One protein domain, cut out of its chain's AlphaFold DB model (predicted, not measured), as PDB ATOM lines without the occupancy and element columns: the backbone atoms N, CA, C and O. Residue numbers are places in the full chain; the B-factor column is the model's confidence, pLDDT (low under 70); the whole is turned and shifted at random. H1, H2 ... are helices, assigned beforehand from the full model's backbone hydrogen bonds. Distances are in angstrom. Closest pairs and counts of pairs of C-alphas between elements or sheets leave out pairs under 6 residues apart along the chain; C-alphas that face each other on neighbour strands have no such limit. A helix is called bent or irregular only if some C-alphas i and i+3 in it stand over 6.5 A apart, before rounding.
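AT A GLANCE: This is residues 95 to 165 of the 212 residues of the protein "Sel1 repeat family protein" of Alphaproteobacteria bacterium (UniProt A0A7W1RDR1). What shape do these atoms draw? Four helices run back and forth in a flat zigzag: H1 and H2 lie side by side, H2 also packs on the first part of long H3, and H4 folds back along H3's last part, residues 145 to 153. What are the figures? The printed part has 71 residues with four named helices, H1 to H4 in chain order, and no named strand; the class is all helix. It is compact, with a radius of gyration of the C-alphas of 12.6 A and spans of 40 by 25 by 12 A.

HOW THE PARTS SIT: How do the first helices meet? H1, residues 97 to 111, touches H2, residues 119 to 131, opposite ways at a shallow tilt of 17 degrees; their closest C-alphas, Ala 106 and Ala 122, are 4.1 A apart. What does the third helix touch? H3, residues 135 to 154, touches H2, opposite ways at 23 degrees, closest at C-alphas Phe 126 and Ala 137, 4.9 A. H1 and H3 only just touch, with 3 pairs of C-alphas within 8 A, and H1, H2 and H3 form an up and down bundle, each running against the one before. Where is the last helix? H4, residues 158 to 165, touches H3, opposite ways at 12 degrees, with closest C-alphas Gly 149 and Ala 161 at 4.1 A; it is apart from H1 and H2. Are the backbones within hydrogen-bond range? Every O i to N i+4 pair is in H1, H2 and H4, and 14 of 16 are in H3.

IN THESE COORDINATES: Where do the helices begin and end? H1 begins at C-alpha 97 (3.050, 43.448, -37.072), and H4 ends at C-alpha 165 (3.557, 49.980, -6.947). How long are they? H1 measures 21.3 A, H2 18.2 A, H3 30.4 A and H4 10.2 A; H3 is only just irregular, with C-alphas 139 and 142 6.8 A apart.

THE WHOLE: How far does it reach? The two C-alphas farthest apart, Asp 96 and Gln 156, are 40.5 A apart. Are there cuts or long links? The printed part has no cut; the link from H1 to H2 is short, and the other two are tight. Where is confidence low? The mean pLDDT of the printed part is 70.6, with 33 residues under 70, among them 95 to 101, 132 to 139 and 152 to 159.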
ATOM      1  N   MET A  95      -3.685  47.058 -35.894       43.22
ATOM      2  CA  MET A  95      -2.751  46.060 -35.369       43.22
ATOM      3  C   MET A  95      -1.539  45.941 -36.314       43.22
ATOM      4  O   MET A  95      -1.597  45.267 -37.341       43.22
ATOM      5  N   ASP A  96      -0.450  46.653 -36.018       50.78
ATOM      6  CA  ASP A  96       0.793  46.547 -36.781       50.78
ATOM      7  C   ASP A  96       1.572  45.312 -36.305       50.78
ATOM      8  O   ASP A  96       1.761  45.092 -35.104       50.78
ATOM      9  N   SER A  97       2.073  44.528 -37.261       53.56
ATOM     10  CA  SER A  97       3.050  43.448 -37.072       53.56
ATOM     11  C   SER A  97       4.191  43.822 -36.114       53.56
ATOM     12  O   SER A  97       4.651  42.992 -35.325       53.56
ATOM     13  N   ARG A  98       4.596  45.099 -36.114       57.69
ATOM     14  CA  ARG A  98       5.608  45.654 -35.214       57.69
ATOM     15  C   ARG A  98       5.170  45.676 -33.747       57.69
ATOM     16  O   ARG A  98       5.970  45.341 -32.878       57.69
ATOM     17  N   GLY A  99       3.924  46.056 -33.464       61.53
ATOM     18  CA  GLY A  99       3.379  46.069 -32.105       61.53
ATOM     19  C   GLY A  99       3.282  44.658 -31.528       61.53
ATOM     20  O   GLY A  99       3.698  44.426 -30.395       61.53
ATOM     21  N   LEU A 100       2.836  43.699 -32.345       63.84
ATOM     22  CA  LEU A 100       2.770  42.288 -31.959       63.84
ATOM     23  C   LEU A 100       4.160  41.712 -31.654       63.84
ATOM     24  O   LEU A 100       4.344  41.049 -30.636       63.84
ATOM     25  N   PHE A 101       5.160  42.002 -32.493       69.88
ATOM     26  CA  PHE A 101       6.539  41.572 -32.249       69.88
ATOM     27  C   PHE A 101       7.098  42.121 -30.927       69.88
ATOM     28  O   PHE A 101       7.757  41.393 -30.185       69.88
ATOM     29  N   LEU A 102       6.824  43.388 -30.599       73.62
ATOM     30  CA  LEU A 102       7.259  43.998 -29.338       73.62
ATOM     31  C   LEU A 102       6.592  43.346 -28.120       73.62
ATOM     32  O   LEU A 102       7.282  43.067 -27.141       73.62
ATOM     33  N   VAL A 103       5.292  43.042 -28.195       69.69
ATOM     34  CA  VAL A 103       4.565  42.314 -27.138       69.69
ATOM     35  C   VAL A 103       5.132  40.907 -26.946       69.69
ATOM     36  O   VAL A 103       5.374  40.498 -25.816       69.69
ATOM     37  N   LEU A 104       5.412  40.177 -28.029       71.06
ATOM     38  CA  LEU A 104       6.006  38.840 -27.937       71.06
ATOM     39  C   LEU A 104       7.393  38.879 -27.284       71.06
ATOM     40  O   LEU A 104       7.660  38.090 -26.381       71.06
ATOM     41  N   ASN A 105       8.254  39.826 -27.668       72.94
ATOM     42  CA  ASN A 105       9.550  40.009 -27.005       72.94
ATOM     43  C   ASN A 105       9.397  40.378 -25.526       72.94
ATOM     44  O   ASN A 105      10.144  39.876 -24.685       72.94
ATOM     45  N   ALA A 106       8.426  41.230 -25.198       73.00
ATOM     46  CA  ALA A 106       8.135  41.589 -23.819       73.00
ATOM     47  C   ALA A 106       7.750  40.354 -22.991       73.00
ATOM     48  O   ALA A 106       8.269  40.177 -21.893       73.00
ATOM     49  N   LEU A 107       6.919  39.461 -23.539       73.12
ATOM     50  CA  LEU A 107       6.539  38.200 -22.895       73.12
ATOM     51  C   LEU A 107       7.729  37.249 -22.714       73.12
ATOM     52  O   LEU A 107       7.849  36.637 -21.654       73.12
ATOM     53  N   MET A 108       8.643  37.173 -23.688       71.25
ATOM     54  CA  MET A 108       9.881  36.391 -23.546       71.25
ATOM     55  C   MET A 108      10.722  36.894 -22.367       71.25
ATOM     56  O   MET A 108      11.121  36.099 -21.517       71.25
ATOM     57  N   TYR A 109      10.926  38.211 -22.247       69.94
ATOM     58  CA  TYR A 109      11.620  38.796 -21.094       69.94
ATOM     59  C   TYR A 109      10.840  38.649 -19.785       69.94
ATOM     60  O   TYR A 109      11.444  38.455 -18.734       69.94
ATOM     61  N   PHE A 110       9.512  38.730 -19.820       73.50
ATOM     62  CA  PHE A 110       8.667  38.622 -18.633       73.50
ATOM     63  C   PHE A 110       8.695  37.207 -18.039       73.50
ATOM     64  O   PHE A 110       8.813  37.044 -16.824       73.50
ATOM     65  N   HIS A 111       8.627  36.174 -18.880       70.69
ATOM     66  CA  HIS A 111       8.637  34.776 -18.441       70.69
ATOM     67  C   HIS A 111      10.039  34.166 -18.357       70.69
ATOM     68  O   HIS A 111      10.215  33.138 -17.708       70.69
ATOM     69  N   GLY A 112      11.038  34.794 -18.977       71.62
ATOM     70  CA  GLY A 112      12.364  34.207 -19.120       71.62
ATOM     71  C   GLY A 112      12.386  33.039 -20.117       71.62
ATOM     72  O   GLY A 112      13.135  32.077 -19.943       71.62
ATOM     73  N   GLU A 113      11.524  33.083 -21.135       66.94
ATOM     74  CA  GLU A 113      11.470  32.059 -22.176       66.94
ATOM     75  C   GLU A 113      12.531  32.363 -23.235       66.94
ATOM     76  O   GLU A 113      12.505  33.413 -23.868       66.94
ATOM     77  N   GLN A 114      13.486  31.445 -23.419       66.75
ATOM     78  CA  GLN A 114      14.624  31.559 -24.356       66.75
ATOM     79  C   GLN A 114      15.636  32.683 -24.043       66.75
ATOM     80  O   GLN A 114      16.769  32.630 -24.519       66.75
ATOM     81  N   VAL A 115      15.271  33.653 -23.201       71.50
ATOM     82  CA  VAL A 115      16.122  34.724 -22.661       71.50
ATOM     83  C   VAL A 115      16.006  34.770 -21.132       71.50
ATOM     84  O   VAL A 115      14.986  34.349 -20.600       71.50
ATOM     85  N   PRO A 116      16.998  35.288 -20.384       76.50
ATOM     86  CA  PRO A 116      16.854  35.471 -18.940       76.50
ATOM     87  C   PRO A 116      15.685  36.403 -18.591       76.50
ATOM     88  O   PRO A 116      15.496  37.429 -19.252       76.50
ATOM     89  N   GLN A 117      14.940  36.073 -17.529       81.50
ATOM     90  CA  GLN A 117      13.837  36.906 -17.050       81.50
ATOM     91  C   GLN A 117      14.335  38.314 -16.702       81.50
ATOM     92  O   GLN A 117      15.327  38.490 -15.994       81.50
ATOM     93  N   ASN A 118      13.638  39.327 -17.209       86.69
ATOM     94  CA  ASN A 118      13.958  40.724 -16.978       86.69
ATOM     95  C   ASN A 118      12.703  41.597 -17.120       86.69
ATOM     96  O   ASN A 118      12.333  42.014 -18.218       86.69
ATOM     97  N   PHE A 119      12.067  41.911 -15.992       75.44
ATOM     98  CA  PHE A 119      10.842  42.714 -15.978       75.44
ATOM     99  C   PHE A 119      11.051  44.159 -16.446       75.44
ATOM    100  O   PHE A 119      10.143  44.733 -17.040       75.44
ATOM    101  N   MET A 120      12.244  44.733 -16.254       90.69
ATOM    102  CA  MET A 120      12.560  46.078 -16.752       90.69
ATOM    103  C   MET A 120      12.565  46.109 -18.284       90.69
ATOM    104  O   MET A 120      11.910  46.955 -18.887       90.69
ATOM    105  N   LYS A 121      13.214  45.130 -18.927       86.81
ATOM    106  CA  LYS A 121      13.201  44.992 -20.392       86.81
ATOM    107  C   LYS A 121      11.814  44.656 -20.933       86.81
ATOM    108  O   LYS A 121      11.431  45.166 -21.985       86.81
ATOM    109  N   ALA A 122      11.048  43.827 -20.221       78.94
ATOM    110  CA  ALA A 122       9.658  43.558 -20.576       78.94
ATOM    111  C   ALA A 122       8.828  44.852 -20.565       78.94
ATOM    112  O   ALA A 122       8.137  45.146 -21.539       78.94
ATOM    113  N   LEU A 123       8.965  45.670 -19.515       89.69
ATOM    114  CA  LEU A 123       8.280  46.955 -19.386       89.69
ATOM    115  C   LEU A 123       8.657  47.928 -20.511       89.69
ATOM    116  O   LEU A 123       7.779  48.574 -21.078       89.69
ATOM    117  N   GLU A 124       9.938  48.013 -20.875       90.12
ATOM    118  CA  GLU A 124      10.400  48.826 -22.007       90.12
ATOM    119  C   GLU A 124       9.749  48.397 -23.328       90.12
ATOM    120  O   GLU A 124       9.293  49.243 -24.102       90.12
ATOM    121  N   CYS A 125       9.670  47.087 -23.572       76.44
ATOM    122  CA  CYS A 125       9.053  46.530 -24.772       76.44
ATOM    123  C   CYS A 125       7.537  46.775 -24.795       76.44
ATOM    124  O   CYS A 125       7.011  47.183 -25.831       76.44
ATOM    125  N   PHE A 126       6.842  46.625 -23.662       79.75
ATOM    126  CA  PHE A 126       5.419  46.963 -23.556       79.75
ATOM    127  C   PHE A 126       5.165  48.462 -23.771       79.75
ATOM    128  O   PHE A 126       4.314  48.818 -24.579       79.75
ATOM    129  N   LYS A 127       5.961  49.358 -23.178       85.56
ATOM    130  CA  LYS A 127       5.867  50.809 -23.440       85.56
ATOM    131  C   LYS A 127       6.206  51.177 -24.886       85.56
ATOM    132  O   LYS A 127       5.727  52.175 -25.423       85.56
ATOM    133  N   ALA A 128       7.077  50.420 -25.550       81.06
ATOM    134  CA  ALA A 128       7.325  50.588 -26.980       81.06
ATOM    135  C   ALA A 128       6.128  50.122 -27.824       81.06
ATOM    136  O   ALA A 128       5.779  50.796 -28.791       81.06
ATOM    137  N   ALA A 129       5.489  49.013 -27.445       72.62
ATOM    138  CA  ALA A 129       4.295  48.488 -28.099       72.62
ATOM    139  C   ALA A 129       3.078  49.417 -27.917       72.62
ATOM    140  O   ALA A 129       2.354  49.670 -28.878       72.62
ATOM    141  N   GLU A 130       2.903  50.003 -26.731       75.12
ATOM    142  CA  GLU A 130       1.897  51.038 -26.461       75.12
ATOM    143  C   GLU A 130       2.084  52.254 -27.379       75.12
ATOM    144  O   GLU A 130       1.130  52.712 -28.005       75.12
ATOM    145  N   ARG A 131       3.322  52.745 -27.535       79.56
ATOM    146  CA  ARG A 131       3.633  53.903 -28.397       79.56
ATOM    147  C   ARG A 131       3.289  53.689 -29.871       79.56
ATOM    148  O   ARG A 131       3.066  54.666 -30.580       79.56
ATOM    149  N   VAL A 132       3.258  52.441 -30.338       63.50
ATOM    150  CA  VAL A 132       2.819  52.093 -31.702       63.50
ATOM    151  C   VAL A 132       1.334  51.708 -31.773       63.50
ATOM    152  O   VAL A 132       0.869  51.292 -32.828       63.50
ATOM    153  N   GLY A 133       0.583  51.879 -30.680       58.34
ATOM    154  CA  GLY A 133      -0.871  51.713 -30.626       58.34
ATOM    155  C   GLY A 133      -1.356  50.321 -30.220       58.34
ATOM    156  O   GLY A 133      -2.536  50.027 -30.392       58.34
ATOM    157  N   ASN A 134      -0.489  49.445 -29.697       62.25
ATOM    158  CA  ASN A 134      -0.910  48.115 -29.259       62.25
ATOM    159  C   ASN A 134      -1.635  48.184 -27.898       62.25
ATOM    160  O   ASN A 134      -1.036  48.535 -26.881       62.25
ATOM    161  N   VAL A 135      -2.921  47.823 -27.888       60.94
ATOM    162  CA  VAL A 135      -3.787  47.882 -26.698       60.94
ATOM    163  C   VAL A 135      -3.457  46.784 -25.679       60.94
ATOM    164  O   VAL A 135      -3.521  47.034 -24.475       60.94
ATOM    165  N   ASP A 136      -3.033  45.601 -26.133       65.81
ATOM    166  CA  ASP A 136      -2.628  44.500 -25.243       65.81
ATOM    167  C   ASP A 136      -1.403  44.881 -24.405       65.81
ATOM    168  O   ASP A 136      -1.262  44.468 -23.253       65.81
ATOM    169  N   ALA A 137      -0.525  45.720 -24.955       65.25
ATOM    170  CA  ALA A 137       0.625  46.230 -24.229       65.25
ATOM    171  C   ALA A 137       0.216  47.120 -23.049       65.25
ATOM    172  O   ALA A 137       0.782  46.982 -21.968       65.25
ATOM    173  N   ILE A 138      -0.804  47.966 -23.223       68.94
ATOM    174  CA  ILE A 138      -1.330  48.833 -22.156       68.94
ATOM    175  C   ILE A 138      -1.832  47.983 -20.982       68.94
ATOM    176  O   ILE A 138      -1.553  48.283 -19.824       68.94
ATOM    177  N   LEU A 139      -2.500  46.865 -21.281       67.06
ATOM    178  CA  LEU A 139      -2.967  45.899 -20.282       67.06
ATOM    179  C   LEU A 139      -1.829  45.201 -19.520       67.06
ATOM    180  O   LEU A 139      -2.020  44.788 -18.376       67.06
ATOM    181  N   ALA A 140      -0.655  45.066 -20.134       70.62
ATOM    182  CA  ALA A 140       0.492  44.362 -19.565       70.62
ATOM    183  C   ALA A 140       1.449  45.268 -18.766       70.62
ATOM    184  O   ALA A 140       2.242  44.766 -17.960       70.62
ATOM    185  N   ILE A 141       1.374  46.592 -18.938       78.00
ATOM    186  CA  ILE A 141       2.264  47.556 -18.277       78.00
ATOM    187  C   ILE A 141       2.076  47.553 -16.750       78.00
ATOM    188  O   ILE A 141       3.048  47.339 -16.017       78.00
ATOM    189  N   ALA A 142       0.846  47.734 -16.260       72.25
ATOM    190  CA  ALA A 142       0.570  47.792 -14.822       72.25
ATOM    191  C   ALA A 142       0.950  46.489 -14.081       72.25
ATOM    192  O   ALA A 142       1.696  46.564 -13.097       72.25
ATOM    193  N   PRO A 143       0.576  45.283 -14.562       71.31
ATOM    194  CA  PRO A 143       1.063  44.027 -13.992       71.31
ATOM    195  C   PRO A 143       2.592  43.916 -13.977       71.31
ATOM    196  O   PRO A 143       3.170  43.439 -13.002       71.31
ATOM    197  N   THR A 144       3.276  44.389 -15.022       75.31
ATOM    198  CA  THR A 144       4.745  44.340 -15.079       75.31
ATOM    199  C   THR A 144       5.383  45.244 -14.025       75.31
ATOM    200  O   THR A 144       6.274  44.799 -13.299       75.31
ATOM    201  N   LYS A 145       4.890  46.478 -13.861       77.75
ATOM    202  CA  LYS A 145       5.324  47.378 -12.778       77.75
ATOM    203  C   LYS A 145       5.052  46.791 -11.395       77.75
ATOM    204  O   LYS A 145       5.892  46.904 -10.505       77.75
ATOM    205  N   TYR A 146       3.924  46.101 -11.230       71.25
ATOM    206  CA  TYR A 146       3.612  45.393  -9.993       71.25
ATOM    207  C   TYR A 146       4.665  44.332  -9.649       71.25
ATOM    208  O   TYR A 146       5.131  44.279  -8.511       71.25
ATOM    209  N   HIS A 147       5.076  43.511 -10.619       71.12
ATOM    210  CA  HIS A 147       6.116  42.502 -10.402       71.12
ATOM    211  C   HIS A 147       7.459  43.125 -10.006       71.12
ATOM    212  O   HIS A 147       8.105  42.624  -9.086       71.12
ATOM    213  N   ILE A 148       7.835  44.247 -10.626       78.06
ATOM    214  CA  ILE A 148       9.047  45.001 -10.269       78.06
ATOM    215  C   ILE A 148       8.956  45.515  -8.825       78.06
ATOM    216  O   ILE A 148       9.864  45.292  -8.024       78.06
ATOM    217  N   GLY A 149       7.833  46.136  -8.454       68.75
ATOM    218  CA  GLY A 149       7.605  46.606  -7.088       68.75
ATOM    219  C   GLY A 149       7.611  45.475  -6.055       68.75
ATOM    220  O   GLY A 149       8.185  45.618  -4.978       68.75
ATOM    221  N   ALA A 150       7.040  44.316  -6.394       66.94
ATOM    222  CA  ALA A 150       7.048  43.133  -5.537       66.94
ATOM    223  C   ALA A 150       8.457  42.542  -5.346       66.94
ATOM    224  O   ALA A 150       8.763  42.079  -4.249       66.94
ATOM    225  N   MET A 151       9.326  42.580  -6.362       75.31
ATOM    226  CA  MET A 151      10.731  42.173  -6.216       75.31
ATOM    227  C   MET A 151      11.479  43.087  -5.247       75.31
ATOM    228  O   MET A 151      12.062  42.601  -4.282       75.31
ATOM    229  N   HIS A 152      11.374  44.406  -5.428       65.75
ATOM    230  CA  HIS A 152      11.982  45.366  -4.503       65.75
ATOM    231  C   HIS A 152      11.464  45.213  -3.072       65.75
ATOM    232  O   HIS A 152      12.208  45.432  -2.119       65.75
ATOM    233  N   PHE A 153      10.204  44.803  -2.912       61.84
ATOM    234  CA  PHE A 153       9.644  44.507  -1.602       61.84
ATOM    235  C   PHE A 153      10.308  43.295  -0.938       61.84
ATOM    236  O   PHE A 153      10.633  43.355   0.246       61.84
ATOM    237  N   LEU A 154      10.529  42.210  -1.689       65.00
ATOM    238  CA  LEU A 154      11.227  41.013  -1.200       65.00
ATOM    239  C   LEU A 154      12.688  41.312  -0.836       65.00
ATOM    240  O   LEU A 154      13.186  40.782   0.154       65.00
ATOM    241  N   ASP A 155      13.324  42.224  -1.570       68.88
ATOM    242  CA  ASP A 155      14.678  42.717  -1.293       68.88
ATOM    243  C   ASP A 155      14.727  43.740  -0.139       68.88
ATOM    244  O   ASP A 155      15.775  44.325   0.137       68.88
ATOM    245  N   GLN A 156      13.597  43.987   0.537       63.47
ATOM    246  CA  GLN A 156      13.439  44.969   1.620       63.47
ATOM    247  C   GLN A 156      13.748  46.419   1.202       63.47
ATOM    248  O   GLN A 156      13.907  47.304   2.048       63.47
ATOM    249  N   ASN A 157      13.770  46.706  -0.103       68.81
ATOM    250  CA  ASN A 157      13.854  48.057  -0.642       68.81
ATOM    251  C   ASN A 157      12.450  48.667  -0.746       68.81
ATOM    252  O   ASN A 157      11.886  48.865  -1.824       68.81
ATOM    253  N   TYR A 158      11.871  48.948   0.419       59.81
ATOM    254  CA  TYR A 158      10.520  49.488   0.537       59.81
ATOM    255  C   TYR A 158      10.305  50.822  -0.198       59.81
ATOM    256  O   TYR A 158       9.246  50.961  -0.809       59.81
ATOM    257  N   PRO A 159      11.251  51.787  -0.203       67.50
ATOM    258  CA  PRO A 159      11.082  53.023  -0.964       67.50
ATOM    259  C   PRO A 159      10.838  52.779  -2.457       67.50
ATOM    260  O   PRO A 159       9.884  53.324  -3.014       67.50
ATOM    261  N   GLU A 160      11.634  51.911  -3.088       70.88
ATOM    262  CA  GLU A 160      11.456  51.609  -4.512       70.88
ATOM    263  C   GLU A 160      10.248  50.716  -4.773       70.88
ATOM    264  O   GLU A 160       9.520  50.936  -5.739       70.88
ATOM    265  N   ALA A 161       9.959  49.763  -3.883       60.97
ATOM    266  CA  ALA A 161       8.738  48.970  -3.969       60.97
ATOM    267  C   ALA A 161       7.494  49.867  -4.005       60.97
ATOM    268  O   ALA A 161       6.636  49.699  -4.866       60.97
ATOM    269  N   ILE A 162       7.418  50.856  -3.109       64.00
ATOM    270  CA  ILE A 162       6.297  51.799  -3.050       64.00
ATOM    271  C   ILE A 162       6.204  52.594  -4.343       64.00
ATOM    272  O   ILE A 162       5.123  52.655  -4.916       64.00
ATOM    273  N   LYS A 163       7.316  53.150  -4.829       72.56
ATOM    274  CA  LYS A 163       7.334  53.924  -6.072       72.56
ATOM    275  C   LYS A 163       6.773  53.122  -7.249       72.56
ATOM    276  O   LYS A 163       5.832  53.568  -7.900       72.56
ATOM    277  N   TRP A 164       7.294  51.917  -7.479       68.50
ATOM    278  CA  TRP A 164       6.846  51.055  -8.575       68.50
ATOM    279  C   TRP A 164       5.391  50.618  -8.436       68.50
ATOM    280  O   TRP A 164       4.667  50.556  -9.428       68.50
ATOM    281  N   LEU A 165       4.944  50.339  -7.211       62.81
ATOM    282  CA  LEU A 165       3.557  49.980  -6.947       62.81
ATOM    283  C   LEU A 165       2.622  51.174  -7.152       62.81
ATOM    284  O   LEU A 165       1.573  50.991  -7.751       62.81
TER     285      LEU A 165